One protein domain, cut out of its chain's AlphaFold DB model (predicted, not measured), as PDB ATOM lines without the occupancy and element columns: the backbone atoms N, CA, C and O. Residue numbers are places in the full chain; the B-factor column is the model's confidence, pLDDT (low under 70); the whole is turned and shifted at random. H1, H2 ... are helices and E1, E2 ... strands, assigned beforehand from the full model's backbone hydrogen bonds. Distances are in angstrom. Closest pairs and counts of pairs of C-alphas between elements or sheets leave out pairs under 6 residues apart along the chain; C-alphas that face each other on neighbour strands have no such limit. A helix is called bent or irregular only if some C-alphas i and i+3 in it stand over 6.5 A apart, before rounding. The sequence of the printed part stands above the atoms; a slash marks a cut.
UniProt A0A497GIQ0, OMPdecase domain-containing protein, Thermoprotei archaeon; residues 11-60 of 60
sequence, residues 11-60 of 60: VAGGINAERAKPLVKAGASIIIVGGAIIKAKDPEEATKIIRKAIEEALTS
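Overview. This is residues 11 to 60 of the 60 residues of the protein "OMPdecase domain-containing protein" of Thermoprotei archaeon (UniProt A0A497GIQ0). One long helix, H3, makes the longest axis, and a shorter helix, H1, packs beside it at a shallow tilt and runs the same way. The short strand E1 lies beside H1, with the first printed residues 11 to 12 paired to it, and the small helix H2 sits by the first turns of H3, where residues 39 to 44 stick out. The printed part has 50 residues, with three named helices and one named strand in the order H1, E1, H2, H3, and its class is mostly helix. It is compact, with a radius of gyration of the C-alphas of 10.2 A, and only just elongated, with spans of 29 by 20 by 14 A.

Along the chain. Start at Val 11, whose C-alpha is at (1.032, 33.734, -39.098). Go on to C-alpha 17 at (11.129, 38.300, -30.834), where H1 begins; it holds residues 17 to 25 and measures 13.6 A from first to last C-alpha. H1 is irregular, but only just: C-alphas 18 and 21 are 6.53 A apart. Next comes E1, residues 30 to 32, and then H2, residues 35 to 38. Look last for H3, residues 43 to 58, which runs 22.9 A from C-alpha 43 at (6.847, 32.861, -20.009) to C-alpha 58 at (3.816, 49.027, -35.975).

Arrangement. Begin with H1 and H3, which touch, their closest C-alphas being those of Ala 17 and Ile 50, 4.3 A apart. Their lines stand at a shallow tilt of 31 degrees, and they run the same way. Look next at H1 and E1, whose closest C-alphas, those of Ala 20 and Ile 31, are 7.2 A apart. E1 pairs with no named strand, but residues 11 to 12 pair with its residues 31 to 32, parallel. E1 and H3 are only just apart, at 8.4 A. H2 and H3 touch only at the corner by their link, H3 with residues 43 to 47 alone; the closest C-alphas, those of Ile 37 and Pro 43, are 5.0 A apart. H1 and H2 are apart. In H3 every O i to N i+4 pair is within hydrogen-bond range; in H1 2 of 5 are, beside 3 of 6 O i to N i+3 pairs, and H2 is too short for an O i to N i+4 pair.

Size, cuts and confidence. Find the two C-alphas farthest apart at Gly 27 and Lys 41, 30.3 A. The printed part has no cut, and the links H1 to E1, E1 to H2 and H2 to H3 are tight. Residues 39 to 44, of which 43 to 44 belong to H3, stand free. Mean pLDDT of the printed part is 96.1, and residue 60, the chain's last, is under 70.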
ATOM      1  N   VAL A  11      -0.215  34.474 -38.858       97.31
ATOM      2  CA  VAL A  11       1.032  33.734 -39.098       97.31
ATOM      3  C   VAL A  11       1.481  33.027 -37.822       97.31
ATOM      4  O   VAL A  11       1.479  33.610 -36.738       97.31
ATOM      5  N   ALA A  12       1.879  31.764 -37.967       96.69
ATOM      6  CA  ALA A  12       2.409  30.909 -36.911       96.69
ATOM      7  C   ALA A  12       3.658  30.164 -37.411       96.69
ATOM      8  O   ALA A  12       3.878  30.052 -38.615       96.69
ATOM      9  N   GLY A  13       4.437  29.600 -36.483       94.75
ATOM     10  CA  GLY A  13       5.559  28.703 -36.795       94.75
ATOM     11  C   GLY A  13       6.916  29.258 -36.365       94.75
ATOM     12  O   GLY A  13       7.490  30.115 -37.023       94.75
ATOM     13  N   GLY A  14       7.442  28.757 -35.241       95.75
ATOM     14  CA  GLY A  14       8.801  29.085 -34.779       95.75
ATOM     15  C   GLY A  14       9.069  30.576 -34.526       95.75
ATOM     16  O   GLY A  14      10.225  31.002 -34.593       95.75
ATOM     17  N   ILE A  15       8.018  31.361 -34.274       97.88
ATOM     18  CA  ILE A  15       8.099  32.810 -34.075       97.88
ATOM     19  C   ILE A  15       8.679  33.107 -32.689       97.88
ATOM     20  O   ILE A  15       8.238  32.547 -31.687       97.88
ATOM     21  N   ASN A  16       9.663  34.000 -32.659       96.81
ATOM     22  CA  ASN A  16      10.296  34.585 -31.480       96.81
ATOM     23  C   ASN A  16      10.384  36.116 -31.680       96.81
ATOM     24  O   ASN A  16       9.860  36.638 -32.667       96.81
ATOM     25  N   ALA A  17      11.049  36.837 -30.775       96.19
ATOM     26  CA  ALA A  17      11.129  38.300 -30.834       96.19
ATOM     27  C   ALA A  17      11.799  38.819 -32.122       96.19
ATOM     28  O   ALA A  17      11.305  39.754 -32.745       96.19
ATOM     29  N   GLU A  18      12.867  38.162 -32.574       95.62
ATOM     30  CA  GLU A  18      13.610  38.535 -33.787       95.62
ATOM     31  C   GLU A  18      12.774  38.340 -35.061       95.62
ATOM     32  O   GLU A  18      12.821  39.150 -35.986       95.62
ATOM     33  N   ARG A  19      11.978  37.265 -35.108       96.25
ATOM     34  CA  ARG A  19      11.156  36.909 -36.272       96.25
ATOM     35  C   ARG A  19       9.808  37.618 -36.312       96.25
ATOM     36  O   ARG A  19       9.213  37.692 -37.382       96.25
ATOM     37  N   ALA A  20       9.317  38.145 -35.193       96.56
ATOM     38  CA  ALA A  20       8.007  38.792 -35.142       96.56
ATOM     39  C   ALA A  20       7.944  40.057 -36.019       96.56
ATOM     40  O   ALA A  20       7.011  40.221 -36.806       96.56
ATOM     41  N   LYS A  21       8.969  40.914 -35.950       95.38
ATOM     42  CA  LYS A  21       9.029  42.195 -36.671       95.38
ATOM     43  C   LYS A  21       8.868  42.080 -38.198       95.38
ATOM     44  O   LYS A  21       7.986  42.749 -38.738       95.38
ATOM     45  N   PRO A  22       9.654  41.259 -38.926       95.75
ATOM     46  CA  PRO A  22       9.498  41.143 -40.378       95.75
ATOM     47  C   PRO A  22       8.135  40.572 -40.802       95.75
ATOM     48  O   PRO A  22       7.639  40.943 -41.861       95.75
ATOM     49  N   LEU A  23       7.497  39.725 -39.986       96.69
ATOM     50  CA  LEU A  23       6.168  39.175 -40.289       96.69
ATOM     51  C   LEU A  23       5.071  40.241 -40.214       96.69
ATOM     52  O   LEU A  23       4.208  40.298 -41.088       96.69
ATOM     53  N   VAL A  24       5.137  41.115 -39.205       96.38
ATOM     54  CA  VAL A  24       4.237  42.273 -39.098       96.38
ATOM     55  C   VAL A  24       4.430  43.197 -40.301       96.38
ATOM     56  O   VAL A  24       3.457  43.542 -40.965       96.38
ATOM     57  N   LYS A  25       5.684  43.516 -40.657       95.31
ATOM     58  CA  LYS A  25       5.996  44.359 -41.828       95.31
ATOM     59  C   LYS A  25       5.554  43.748 -43.159       95.31
ATOM     60  O   LYS A  25       5.235  44.482 -44.085       95.31
ATOM     61  N   ALA A  26       5.496  42.420 -43.252       94.88
ATOM     62  CA  ALA A  26       4.971  41.715 -44.419       94.88
ATOM     63  C   ALA A  26       3.430  41.751 -44.527       94.88
ATOM     64  O   ALA A  26       2.883  41.259 -45.511       94.88
ATOM     65  N   GLY A  27       2.726  42.320 -43.540       93.62
ATOM     66  CA  GLY A  27       1.271  42.476 -43.550       93.62
ATOM     67  C   GLY A  27       0.507  41.440 -42.722       93.62
ATOM     68  O   GLY A  27      -0.713  41.329 -42.861       93.62
ATOM     69  N   ALA A  28       1.183  40.677 -41.854       96.44
ATOM     70  CA  ALA A  28       0.489  39.803 -40.914       96.44
ATOM     71  C   ALA A  28      -0.383  40.636 -39.962       96.44
ATOM     72  O   ALA A  28       0.098  41.517 -39.256       96.44
ATOM     73  N   SER A  29      -1.678  40.325 -39.917       96.25
ATOM     74  CA  SER A  29      -2.631  40.972 -39.012       96.25
ATOM     75  C   SER A  29      -2.589  40.378 -37.604       96.25
ATOM     76  O   SER A  29      -2.993  41.030 -36.645       96.25
ATOM     77  N   ILE A  30      -2.175  39.111 -37.484       97.25
ATOM     78  CA  ILE A  30      -2.123  38.361 -36.226       97.25
ATOM     79  C   ILE A  30      -0.828  37.545 -36.194       97.25
ATOM     80  O   ILE A  30      -0.519  36.822 -37.143       97.25
ATOM     81  N   ILE A  31      -0.100  37.623 -35.082       97.75
ATOM     82  CA  ILE A  31       1.101  36.825 -34.816       97.75
ATOM     83  C   ILE A  31       0.771  35.797 -33.732       97.75
ATOM     84  O   ILE A  31       0.353  36.164 -32.636       97.75
ATOM     85  N   ILE A  32       0.952  34.510 -34.035       97.88
ATOM     86  CA  ILE A  32       0.667  33.404 -33.114       97.88
ATOM     87  C   ILE A  32       1.980  32.829 -32.590       97.88
ATOM     88  O   ILE A  32       2.794  32.289 -33.345       97.88
ATOM     89  N   VAL A  33       2.167  32.894 -31.273       98.00
ATOM     90  CA  VAL A  33       3.388  32.446 -30.601       98.00
ATOM     91  C   VAL A  33       3.051  31.370 -29.579       98.00
ATOM     92  O   VAL A  33       2.311  31.613 -28.635       98.00
ATOM     93  N   GLY A  34       3.602  30.173 -29.781       97.88
ATOM     94  CA  GLY A  34       3.447  29.044 -28.859       97.88
ATOM     95  C   GLY A  34       4.774  28.673 -28.210       97.88
ATOM     96  O   GLY A  34       5.065  29.069 -27.087       97.88
ATOM     97  N   GLY A  35       5.607  27.933 -28.951       97.94
ATOM     98  CA  GLY A  35       6.842  27.329 -28.437       97.94
ATOM     99  C   GLY A  35       7.817  28.303 -27.772       97.94
ATOM    100  O   GLY A  35       8.420  27.936 -26.771       97.94
ATOM    101  N   ALA A  36       7.948  29.530 -28.282       97.88
ATOM    102  CA  ALA A  36       8.836  30.534 -27.696       97.88
ATOM    103  C   ALA A  36       8.358  31.060 -26.328       97.88
ATOM    104  O   ALA A  36       9.184  31.537 -25.561       97.88
ATOM    105  N   ILE A  37       7.061  30.948 -26.014       98.31
ATOM    106  CA  ILE A  37       6.494  31.336 -24.712       98.31
ATOM    107  C   ILE A  37       6.476  30.129 -23.771       98.31
ATOM    108  O   ILE A  37       7.077  30.170 -22.705       98.31
ATOM    109  N   ILE A  38       5.846  29.018 -24.173       98.12
ATOM    110  CA  ILE A  38       5.598  27.881 -23.261       98.12
ATOM    111  C   ILE A  38       6.865  27.108 -22.867       98.12
ATOM    112  O   ILE A  38       6.838  26.344 -21.910       98.12
ATOM    113  N   LYS A  39       7.959  27.257 -23.627       97.94
ATOM    114  CA  LYS A  39       9.255  26.620 -23.333       97.94
ATOM    115  C   LYS A  39      10.256  27.583 -22.688       97.94
ATOM    116  O   LYS A  39      11.387  27.180 -22.428       97.94
ATOM    117  N   ALA A  40       9.890  28.849 -22.485       98.19
ATOM    118  CA  ALA A  40      10.769  29.822 -21.853       98.19
ATOM    119  C   ALA A  40      10.905  29.539 -20.354       98.19
ATOM    120  O   ALA A  40       9.976  29.050 -19.713       98.19
ATOM    121  N   LYS A  41      12.057  29.905 -19.783       98.31
ATOM    122  CA  LYS A  41      12.266  29.876 -18.327       98.31
ATOM    123  C   LYS A  41      11.287  30.805 -17.599       98.31
ATOM    124  O   LYS A  41      10.836  30.475 -16.510       98.31
ATOM    125  N   ASP A  42      10.978  31.939 -18.221       98.38
ATOM    126  CA  ASP A  42       9.991  32.913 -17.768       98.38
ATOM    127  C   ASP A  42       9.034  33.233 -18.935       98.38
ATOM    128  O   ASP A  42       9.398  33.981 -19.852       98.38
ATOM    129  N   PRO A  43       7.833  32.624 -18.958       98.44
ATOM    130  CA  PRO A  43       6.847  32.861 -20.009       98.44
ATOM    131  C   PRO A  43       6.323  34.300 -20.056       98.44
ATOM    132  O   PRO A  43       5.976  34.786 -21.137       98.44
ATOM    133  N   GLU A  44       6.252  34.992 -18.914       98.62
ATOM    134  CA  GLU A  44       5.770  36.372 -18.850       98.62
ATOM    135  C   GLU A  44       6.779  37.304 -19.522       98.62
ATOM    136  O   GLU A  44       6.413  38.085 -20.407       98.62
ATOM    137  N   GLU A  45       8.056  37.174 -19.163       98.56
ATOM    138  CA  GLU A  45       9.123  37.983 -19.745       98.56
ATOM    139  C   GLU A  45       9.295  37.699 -21.242       98.56
ATOM    140  O   GLU A  45       9.348  38.626 -22.054       98.56
ATOM    141  N   ALA A  46       9.263  36.424 -21.652       98.38
ATOM    142  CA  ALA A  46       9.285  36.060 -23.069       98.38
ATOM    143  C   ALA A  46       8.127  36.714 -23.844       98.38
ATOM    144  O   ALA A  46       8.321  37.235 -24.945       98.38
ATOM    145  N   THR A  47       6.930  36.746 -23.254       98.44
ATOM    146  CA  THR A  47       5.762  37.402 -23.855       98.44
ATOM    147  C   THR A  47       5.966  38.913 -23.981       98.44
ATOM    148  O   THR A  47       5.674  39.470 -25.040       98.44
ATOM    149  N   LYS A  48       6.489  39.585 -22.945       98.62
ATOM    150  CA  LYS A  48       6.771  41.034 -22.969       98.62
ATOM    151  C   LYS A  48       7.761  41.401 -24.070       98.62
ATOM    152  O   LYS A  48       7.482  42.311 -24.850       98.62
ATOM    153  N   ILE A  49       8.870  40.668 -24.175       98.25
ATOM    154  CA  ILE A  49       9.909  40.907 -25.188       98.25
ATOM    155  C   ILE A  49       9.330  40.754 -26.600       98.25
ATOM    156  O   ILE A  49       9.532  41.609 -27.462       98.25
ATOM    157  N   ILE A  50       8.572  39.682 -26.841       97.88
ATOM    158  CA  ILE A  50       7.963  39.423 -28.149       97.88
ATOM    159  C   ILE A  50       6.909  40.482 -28.485       97.88
ATOM    160  O   ILE A  50       6.874  40.969 -29.616       97.88
ATOM    161  N   ARG A  51       6.073  40.874 -27.515       97.19
ATOM    162  CA  ARG A  51       5.064  41.920 -27.711       97.19
ATOM    163  C   ARG A  51       5.710  43.258 -28.060       97.19
ATOM    164  O   ARG A  51       5.280  43.889 -29.019       97.19
ATOM    165  N   LYS A  52       6.783  43.636 -27.364       97.69
ATOM    166  CA  LYS A  52       7.547  44.848 -27.669       97.69
ATOM    167  C   LYS A  52       8.082  44.837 -29.106       97.69
ATOM    168  O   LYS A  52       7.926  45.820 -29.817       97.69
ATOM    169  N   ALA A  53       8.630  43.712 -29.573       96.25
ATOM    170  CA  ALA A  53       9.104  43.589 -30.955       96.25
ATOM    171  C   ALA A  53       7.981  43.757 -32.003       96.25
ATOM    172  O   ALA A  53       8.225  44.281 -33.091       96.25
ATOM    173  N   ILE A  54       6.753  43.326 -31.682       96.69
ATOM    174  CA  ILE A  54       5.559  43.543 -32.517       96.69
ATOM    175  C   ILE A  54       5.155  45.025 -32.505       96.69
ATOM    176  O   ILE A  54       4.919  45.596 -33.566       96.69
ATOM    177  N   GLU A  55       5.107  45.664 -31.335       96.56
ATOM    178  CA  GLU A  55       4.754  47.086 -31.179       96.56
ATOM    179  C   GLU A  55       5.749  48.012 -31.901       96.56
ATOM    180  O   GLU A  55       5.356  48.930 -32.624       96.56
ATOM    181  N   GLU A  56       7.047  47.722 -31.791       95.94
ATOM    182  CA  GLU A  56       8.106  48.421 -32.526       95.94
ATOM    183  C   GLU A  56       7.973  48.269 -34.046       95.94
ATOM    184  O   GLU A  56       8.457  49.111 -34.794       95.94
ATOM    185  N   ALA A  57       7.345  47.194 -34.531       94.06
ATOM    186  CA  ALA A  57       7.108  46.995 -35.958       94.06
ATOM    187  C   ALA A  57       5.933  47.827 -36.493       94.06
ATOM    188  O   ALA A  57       5.887  48.080 -37.692       94.06
ATOM    189  N   LEU A  58       4.999  48.232 -35.624       91.44
ATOM    190  CA  LEU A  58       3.816  49.027 -35.975       91.44
ATOM    191  C   LEU A  58       4.083  50.538 -35.959       91.44
ATOM    192  O   LEU A  58       3.338  51.302 -36.564       91.44
ATOM    193  N   THR A  59       5.124  50.966 -35.247       87.81
ATOM    194  CA  THR A  59       5.497  52.378 -35.062       87.81
ATOM    195  C   THR A  59       6.598  52.850 -36.019       87.81
ATOM    196  O   THR A  59       6.903  54.041 -36.039       87.81
ATOM    197  N   SER A  60       7.180  51.941 -36.815       67.56
ATOM    198  CA  SER A  60       8.303  52.193 -37.737       67.56
ATOM    199  C   SER A  60       7.981  51.822 -39.177       67.56
ATOM    200  O   SER A  60       8.325  52.607 -40.077       67.56
TER     201      SER A  60